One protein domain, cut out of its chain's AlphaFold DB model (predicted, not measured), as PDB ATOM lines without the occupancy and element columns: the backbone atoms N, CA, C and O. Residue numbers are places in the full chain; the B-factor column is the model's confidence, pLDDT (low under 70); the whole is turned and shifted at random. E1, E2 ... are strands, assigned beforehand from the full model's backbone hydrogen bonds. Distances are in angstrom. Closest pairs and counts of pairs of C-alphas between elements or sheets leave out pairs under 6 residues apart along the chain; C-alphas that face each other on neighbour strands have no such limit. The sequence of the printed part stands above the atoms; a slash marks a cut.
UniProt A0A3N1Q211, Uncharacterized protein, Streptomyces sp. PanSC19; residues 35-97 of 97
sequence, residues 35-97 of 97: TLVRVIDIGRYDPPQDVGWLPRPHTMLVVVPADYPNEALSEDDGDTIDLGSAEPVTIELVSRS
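What this domain is: This is residues 35 to 97 of the 97 residues of an uncharacterized protein of Streptomyces sp. PanSC19 (UniProt A0A3N1Q211). Little regular structure is present: a small, strongly twisted sheet of three strands, with long loops at its two ends, residues 45 to 58 and 66 to 78, and residues 84 to 97 swinging back along it in an arc. The printed part has 63 residues, 20 of them in E1, E2 and E3, with no named helix; the class is all strand. The order is E1, E2, E3, antiparallel. It is only just compact, close to loose, with a radius of gyration of the C-alphas of 12.6 A, and spans 34 by 24 by 17 A.

Where its parts are: E2, residues 59 to 65, measures 19.6 A. E1, residues 37 to 44, measures 19.1 A, begins at C-alpha (3.197, -48.686, 324.364) and bends by 65 degrees at residue 40. E3, residues 79 to 83, ends at C-alpha (9.810, -36.423, 329.914).

How they stand to each other: The strands form a meander, each the antiparallel neighbour of the one before. Hairpin E1 and E2 has N 38 and O 64 at 2.8 A; hairpin E2 and E3 has N 81 and O 61 at 2.8 A.

The domain as a whole: Both links are long. The printed part has no cut. Residues 85 to 86 have pLDDT under 70.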
ATOM      1  N   THR A  35       9.914 -51.597 324.422       91.56
ATOM      2  CA  THR A  35       8.495 -51.883 324.647       91.56
ATOM      3  C   THR A  35       7.646 -50.961 323.786       91.56
ATOM      4  O   THR A  35       7.816 -49.742 323.808       91.56
ATOM      5  N   LEU A  36       6.696 -51.540 323.049       94.06
ATOM      6  CA  LEU A  36       5.682 -50.776 322.335       94.06
ATOM      7  C   LEU A  36       4.521 -50.460 323.282       94.06
ATOM      8  O   LEU A  36       3.873 -51.364 323.813       94.06
ATOM      9  N   VAL A  37       4.238 -49.172 323.456       93.88
ATOM     10  CA  VAL A  37       3.197 -48.686 324.364       93.88
ATOM     11  C   VAL A  37       2.206 -47.781 323.644       93.88
ATOM     12  O   VAL A  37       2.512 -47.183 322.609       93.88
ATOM     13  N   ARG A  38       1.009 -47.661 324.210       93.56
ATOM     14  CA  ARG A  38      -0.008 -46.690 323.813       93.56
ATOM     15  C   ARG A  38      -0.083 -45.594 324.869       93.56
ATOM     16  O   ARG A  38      -0.224 -45.893 326.049       93.56
ATOM     17  N   VAL A  39      -0.019 -44.339 324.428       93.69
ATOM     18  CA  VAL A  39      -0.265 -43.178 325.294       93.69
ATOM     19  C   VAL A  39      -1.762 -43.076 325.557       93.69
ATOM     20  O   VAL A  39      -2.543 -43.046 324.604       93.69
ATOM     21  N   ILE A  40      -2.143 -43.032 326.830       93.44
ATOM     22  CA  ILE A  40      -3.539 -42.942 327.271       93.44
ATOM     23  C   ILE A  40      -3.856 -41.615 327.959       93.44
ATOM     24  O   ILE A  40      -5.005 -41.187 327.908       93.44
ATOM     25  N   ASP A  41      -2.848 -40.923 328.499       94.12
ATOM     26  CA  ASP A  41      -2.979 -39.542 328.967       94.12
ATOM     27  C   ASP A  41      -1.659 -38.756 328.848       94.12
ATOM     28  O   ASP A  41      -0.571 -39.333 328.726       94.12
ATOM     29  N   ILE A  42      -1.758 -37.422 328.826       94.38
ATOM     30  CA  ILE A  42      -0.626 -36.493 328.749       94.38
ATOM     31  C   ILE A  42      -0.816 -35.354 329.756       94.38
ATOM     32  O   ILE A  42      -1.566 -34.405 329.510       94.38
ATOM     33  N   GLY A  43      -0.008 -35.367 330.816       94.06
ATOM     34  CA  GLY A  43       0.127 -34.247 331.743       94.06
ATOM     35  C   GLY A  43       1.066 -33.176 331.186       94.06
ATOM     36  O   GLY A  43       2.198 -33.475 330.807       94.06
ATOM     37  N   ARG A  44       0.622 -31.914 331.132       95.25
ATOM     38  CA  ARG A  44       1.466 -30.753 330.784       95.25
ATOM     39  C   ARG A  44       1.408 -29.714 331.894       95.25
ATOM     40  O   ARG A  44       0.324 -29.236 332.219       95.25
ATOM     41  N   TYR A  45       2.571 -29.338 332.418       92.25
ATOM     42  CA  TYR A  45       2.684 -28.502 333.610       92.25
ATOM     43  C   TYR A  45       3.545 -27.262 333.352       92.25
ATOM     44  O   TYR A  45       4.715 -27.351 332.963       92.25
ATOM     45  N   ASP A  46       2.938 -26.100 333.588       93.19
ATOM     46  CA  ASP A  46       3.597 -24.797 333.612       93.19
ATOM     47  C   ASP A  46       2.969 -23.940 334.733       93.19
ATOM     48  O   ASP A  46       1.833 -23.477 334.580       93.19
ATOM     49  N   PRO A  47       3.631 -23.779 335.898       91.50
ATOM     50  CA  PRO A  47       5.008 -24.189 336.216       91.50
ATOM     51  C   PRO A  47       5.190 -25.722 336.309       91.50
ATOM     52  O   PRO A  47       4.198 -26.435 336.454       91.50
ATOM     53  N   PRO A  48       6.433 -26.249 336.236       91.38
ATOM     54  CA  PRO A  48       6.673 -27.693 336.272       91.38
ATOM     55  C   PRO A  48       6.212 -28.316 337.592       91.38
ATOM     56  O   PRO A  48       6.288 -27.685 338.652       91.38
ATOM     57  N   GLN A  49       5.770 -29.571 337.517       90.81
ATOM     58  CA  GLN A  49       5.131 -30.276 338.623       90.81
ATOM     59  C   GLN A  49       6.119 -30.526 339.771       90.81
ATOM     60  O   GLN A  49       7.244 -30.983 339.558       90.81
ATOM     61  N   ASP A  50       5.710 -30.240 341.011       91.25
ATOM     62  CA  ASP A  50       6.532 -30.523 342.192       91.25
ATOM     63  C   ASP A  50       6.342 -31.974 342.648       91.25
ATOM     64  O   ASP A  50       5.418 -32.295 343.393       91.25
ATOM     65  N   VAL A  51       7.215 -32.855 342.160       87.38
ATOM     66  CA  VAL A  51       7.202 -34.307 342.426       87.38
ATOM     67  C   VAL A  51       8.158 -34.728 343.552       87.38
ATOM     68  O   VAL A  51       8.360 -35.913 343.798       87.38
ATOM     69  N   GLY A  52       8.770 -33.762 344.248       89.75
ATOM     70  CA  GLY A  52       9.700 -34.017 345.356       89.75
ATOM     71  C   GLY A  52      11.138 -34.355 344.939       89.75
ATOM     72  O   GLY A  52      11.989 -34.546 345.808       89.75
ATOM     73  N   TRP A  53      11.435 -34.383 343.639       85.81
ATOM     74  CA  TRP A  53      12.778 -34.580 343.085       85.81
ATOM     75  C   TRP A  53      13.027 -33.675 341.865       85.81
ATOM     76  O   TRP A  53      12.114 -33.025 341.353       85.81
ATOM     77  N   LEU A  54      14.299 -33.558 341.464       87.19
ATOM     78  CA  LEU A  54      14.758 -32.732 340.342       87.19
ATOM     79  C   LEU A  54      15.432 -33.604 339.267       87.19
ATOM     80  O   LEU A  54      16.110 -34.562 339.640       87.19
ATOM     81  N   PRO A  55      15.351 -33.233 337.974       88.56
ATOM     82  CA  PRO A  55      14.633 -32.073 337.431       88.56
ATOM     83  C   PRO A  55      13.108 -32.233 337.532       88.56
ATOM     84  O   PRO A  55      12.593 -33.336 337.413       88.56
ATOM     85  N   ARG A  56      12.385 -31.126 337.763       89.94
ATOM     86  CA  ARG A  56      10.916 -31.172 337.814       89.94
ATOM     87  C   ARG A  56      10.358 -31.417 336.410       89.94
ATOM     88  O   ARG A  56      10.725 -30.666 335.500       89.94
ATOM     89  N   PRO A  57       9.462 -32.396 336.220       90.38
ATOM     90  CA  PRO A  57       8.904 -32.692 334.913       90.38
ATOM     91  C   PRO A  57       7.919 -31.604 334.470       90.38
ATOM     92  O   PRO A  57       7.051 -31.148 335.219       90.38
ATOM     93  N   HIS A  58       8.045 -31.205 333.207       92.31
ATOM     94  CA  HIS A  58       7.068 -30.356 332.519       92.31
ATOM     95  C   HIS A  58       6.026 -31.174 331.757       92.31
ATOM     96  O   HIS A  58       4.966 -30.663 331.391       92.31
ATOM     97  N   THR A  59       6.342 -32.426 331.436       93.31
ATOM     98  CA  THR A  59       5.461 -33.299 330.669       93.31
ATOM     99  C   THR A  59       5.567 -34.717 331.192       93.31
ATOM    100  O   THR A  59       6.670 -35.235 331.345       93.31
ATOM    101  N   MET A  60       4.412 -35.323 331.431       93.12
ATOM    102  CA  MET A  60       4.264 -36.714 331.835       93.12
ATOM    103  C   MET A  60       3.424 -37.437 330.792       93.12
ATOM    104  O   MET A  60       2.446 -36.879 330.285       93.12
ATOM    105  N   LEU A  61       3.805 -38.663 330.457       93.75
ATOM    106  CA  LEU A  61       2.996 -39.563 329.642       93.75
ATOM    107  C   LEU A  61       2.478 -40.681 330.529       93.75
ATOM    108  O   LEU A  61       3.279 -41.309 331.212       93.75
ATOM    109  N   VAL A  62       1.184 -40.970 330.455       93.94
ATOM    110  CA  VAL A  62       0.628 -42.204 331.014       93.94
ATOM    111  C   VAL A  62       0.481 -43.205 329.881       93.94
ATOM    112  O   VAL A  62      -0.096 -42.890 328.831       93.94
ATOM    113  N   VAL A  63       1.041 -44.399 330.060       93.25
ATOM    114  CA  VAL A  63       1.130 -45.410 329.007       93.25
ATOM    115  C   VAL A  63       0.690 -46.793 329.475       93.25
ATOM    116  O   VAL A  63       0.862 -47.169 330.629       93.25
ATOM    117  N   VAL A  64       0.168 -47.573 328.533       92.75
ATOM    118  CA  VAL A  64      -0.153 -49.000 328.703       92.75
ATOM    119  C   VAL A  64       0.508 -49.821 327.592       92.75
ATOM    120  O   VAL A  64       0.823 -49.253 326.536       92.75
ATOM    121  N   PRO A  65       0.695 -51.146 327.757       91.69
ATOM    122  CA  PRO A  65       1.116 -52.015 326.660       91.69
ATOM    123  C   PRO A  65       0.241 -51.816 325.415       91.69
ATOM    124  O   PRO A  65      -0.978 -51.653 325.508       91.69
ATOM    125  N   ALA A  66       0.846 -51.789 324.227       90.69
ATOM    126  CA  ALA A  66       0.108 -51.460 323.005       90.69
ATOM    127  C   ALA A  66      -0.990 -52.478 322.646       90.69
ATOM    128  O   ALA A  66      -1.972 -52.114 321.996       90.69
ATOM    129  N   ASP A  67      -0.845 -53.725 323.088       87.88
ATOM    130  CA  ASP A  67      -1.815 -54.812 322.952       87.88
ATOM    131  C   ASP A  67      -2.853 -54.857 324.087       87.88
ATOM    132  O   ASP A  67      -3.771 -55.677 324.036       87.88
ATOM    133  N   TYR A  68      -2.764 -53.954 325.073       86.19
ATOM    134  CA  TYR A  68      -3.742 -53.878 326.152       86.19
ATOM    135  C   TYR A  68      -5.144 -53.569 325.596       86.19
ATOM    136  O   TYR A  68      -5.254 -52.703 324.709       86.19
ATOM    137  N   PRO A  69      -6.213 -54.229 326.095       84.88
ATOM    138  CA  PRO A  69      -7.575 -54.054 325.601       84.88
ATOM    139  C   PRO A  69      -8.002 -52.589 325.496       84.88
ATOM    140  O   PRO A  69      -7.654 -51.749 326.328       84.88
ATOM    141  N   ASN A  70      -8.766 -52.279 324.447       71.81
ATOM    142  CA  ASN A  70      -9.323 -50.946 324.231       71.81
ATOM    143  C   ASN A  70     -10.590 -50.768 325.079       71.81
ATOM    144  O   ASN A  70     -11.712 -50.797 324.570       71.81
ATOM    145  N   GLU A  71     -10.390 -50.683 326.389       79.62
ATOM    146  CA  GLU A  71     -11.421 -50.414 327.389       79.62
ATOM    147  C   GLU A  71     -11.363 -48.938 327.815       79.62
ATOM    148  O   GLU A  71     -10.501 -48.184 327.362       79.62
ATOM    149  N   ALA A  72     -12.309 -48.488 328.644       76.56
ATOM    150  CA  ALA A  72     -12.283 -47.130 329.186       76.56
ATOM    151  C   ALA A  72     -11.161 -47.010 330.231       76.56
ATOM    152  O   ALA A  72     -11.408 -47.169 331.421       76.56
ATOM    153  N   LEU A  73      -9.937 -46.780 329.753       82.19
ATOM    154  CA  LEU A  73      -8.749 -46.597 330.583       82.19
ATOM    155  C   LEU A  73      -8.784 -45.235 331.274       82.19
ATOM    156  O   LEU A  73      -9.184 -44.228 330.684       82.19
ATOM    157  N   SER A  74      -8.336 -45.225 332.518       81.75
ATOM    158  CA  SER A  74      -8.051 -44.048 333.325       81.75
ATOM    159  C   SER A  74      -6.541 -43.872 333.494       81.75
ATOM    160  O   SER A  74      -5.761 -44.772 333.185       81.75
ATOM    161  N   GLU A  75      -6.117 -42.705 333.980       76.44
ATOM    162  CA  GLU A  75      -4.701 -42.447 334.275       76.44
ATOM    163  C   GLU A  75      -4.119 -43.428 335.314       76.44
ATOM    164  O   GLU A  75      -2.941 -43.761 335.243       76.44
ATOM    165  N   ASP A  76      -4.958 -43.966 336.207       82.88
ATOM    166  CA  ASP A  76      -4.566 -44.928 337.245       82.88
ATOM    167  C   ASP A  76      -4.264 -46.338 336.693       82.88
ATOM    168  O   ASP A  76      -3.736 -47.187 337.412       82.88
ATOM    169  N   ASP A  77      -4.598 -46.605 335.424       83.00
ATOM    170  CA  ASP A  77      -4.416 -47.915 334.786       83.00
ATOM    171  C   ASP A  77      -3.053 -48.070 334.085       83.00
ATOM    172  O   ASP A  77      -2.731 -49.159 333.598       83.00
ATOM    173  N   GLY A  78      -2.268 -46.993 333.978       88.69
ATOM    174  CA  GLY A  78      -1.013 -46.965 333.231       88.69
ATOM    175  C   GLY A  78       0.203 -46.565 334.058       88.69
ATOM    176  O   GLY A  78       0.106 -45.992 335.139       88.69
ATOM    177  N   ASP A  79       1.378 -46.834 333.498       91.50
ATOM    178  CA  ASP A  79       2.647 -46.376 334.057       91.50
ATOM    179  C   ASP A  79       2.978 -44.970 333.548       91.50
ATOM    180  O   ASP A  79       2.678 -44.605 332.407       91.50
ATOM    181  N   THR A  80       3.636 -44.179 334.396       90.94
ATOM    182  CA  THR A  80       4.023 -42.803 334.070       90.94
ATOM    183  C   THR A  80       5.468 -42.732 333.583       90.94
ATOM    184  O   THR A  80       6.377 -43.273 334.210       90.94
ATOM    185  N   ILE A  81       5.687 -42.021 332.476       90.50
ATOM    186  CA  ILE A  81       7.008 -41.640 331.969       90.50
ATOM    187  C   ILE A  81       7.159 -40.123 332.082       90.50
ATOM    188  O   ILE A  81       6.448 -39.363 331.417       90.50
ATOM    189  N   ASP A  82       8.140 -39.691 332.868       89.69
ATOM    190  CA  ASP A  82       8.525 -38.288 332.995       89.69
ATOM    191  C   ASP A  82       9.444 -37.868 331.845       89.69
ATOM    192  O   ASP A  82      10.573 -38.342 331.708       89.69
ATOM    193  N   LEU A  83       8.986 -36.943 331.000       86.50
ATOM    194  CA  LEU A  83       9.810 -36.423 329.914       86.50
ATOM    195  C   LEU A  83      10.752 -35.332 330.427       86.50
ATOM    196  O   LEU A  83      10.335 -34.373 331.080       86.50
ATOM    197  N   GLY A  84      12.030 -35.456 330.064       75.69
ATOM    198  CA  GLY A  84      13.084 -34.555 330.529       75.69
ATOM    199  C   GLY A  84      13.649 -34.920 331.903       75.69
ATOM    200  O   GLY A  84      14.331 -34.087 332.504       75.69
ATOM    201  N   SER A  85      13.381 -36.139 332.388       68.12
ATOM    202  CA  SER A  85      14.083 -36.718 333.534       68.12
ATOM    203  C   SER A  85      15.570 -36.960 333.210       68.12
ATOM    204  O   SER A  85      16.009 -36.833 332.062       68.12
ATOM    205  N   ALA A  86      16.384 -37.237 334.232       67.00
ATOM    206  CA  ALA A  86      17.827 -37.436 334.059       67.00
ATOM    207  C   ALA A  86      18.177 -38.817 333.466       67.00
ATOM    208  O   ALA A  86      19.300 -39.032 333.002       67.00
ATOM    209  N   GLU A  87      17.235 -39.756 333.498       72.31
ATOM    210  CA  GLU A  87      17.387 -41.126 333.033       72.31
ATOM    211  C   GLU A  87      17.382 -41.198 331.495       72.31
ATOM    212  O   GLU A  87      16.549 -40.578 330.831       72.31
ATOM    213  N   PRO A  88      18.287 -41.982 330.882       74.56
ATOM    214  CA  PRO A  88      18.368 -42.090 329.432       74.56
ATOM    215  C   PRO A  88      17.261 -43.004 328.888       74.56
ATOM    216  O   PRO A  88      17.485 -44.188 328.643       74.56
ATOM    217  N   VAL A  89      16.067 -42.455 328.665       82.25
ATOM    218  CA  VAL A  89      14.988 -43.120 327.918       82.25
ATOM    219  C   VAL A  89      14.955 -42.569 326.492       82.25
ATOM    220  O   VAL A  89      14.895 -41.360 326.280       82.25
ATOM    221  N   THR A  90      14.998 -43.459 325.499       88.69
ATOM    222  CA  THR A  90      14.796 -43.095 324.088       88.69
ATOM    223  C   THR A  90      13.371 -43.442 323.691       88.69
ATOM    224  O   THR A  90      12.933 -44.568 323.904       88.69
ATOM    225  N   ILE A  91      12.654 -42.480 323.113       90.00
ATOM    226  CA  ILE A  91      11.261 -42.649 322.694       90.00
ATOM    227  C   ILE A  91      11.165 -42.364 321.198       90.00
ATOM    228  O   ILE A  91      11.564 -41.294 320.736       90.00
ATOM    229  N   GLU A  92      10.591 -43.310 320.461       92.94
ATOM    230  CA  GLU A  92      10.263 -43.169 319.045       92.94
ATOM    231  C   GLU A  92       8.746 -43.243 318.855       92.94
ATOM    232  O   GLU A  92       8.070 -44.125 319.384       92.94
ATOM    233  N   LEU A  93       8.194 -42.306 318.081       93.81
ATOM    234  CA  LEU A  93       6.789 -42.356 317.702       93.81
ATOM    235  C   LEU A  93       6.597 -43.337 316.542       93.81
ATOM    236  O   LEU A  93       6.957 -43.026 315.409       93.81
ATOM    237  N   VAL A  94       5.950 -44.468 316.815       95.00
ATOM    238  CA  VAL A  94       5.713 -45.521 315.813       95.00
ATOM    239  C   VAL A  94       4.502 -45.225 314.918       95.00
ATOM    240  O   VAL A  94       4.542 -45.471 313.714       95.00
ATOM    241  N   SER A  95       3.409 -44.686 315.468       91.94
ATOM    242  CA  SER A  95       2.199 -44.368 314.696       91.94
ATOM    243  C   SER A  95       1.320 -43.316 315.382       91.94
ATOM    244  O   SER A  95       1.499 -42.990 316.556       91.94
ATOM    245  N   ARG A  96       0.366 -42.759 314.626       89.56
ATOM    246  CA  ARG A  96      -0.742 -41.941 315.137       89.56
ATOM    247  C   ARG A  96      -2.042 -42.523 314.589       89.56
ATOM    248  O   ARG A  96      -2.102 -42.816 313.396       89.56
ATOM    249  N   SER A  97      -3.033 -42.698 315.452       71.06
ATOM    250  CA  SER A  97      -4.407 -43.059 315.083       71.06
ATOM    251  C   SER A  97      -5.264 -41.826 314.863       71.06
ATOM    252  O   SER A  97      -5.074 -40.868 315.650       71.06
TER     253      SER A  97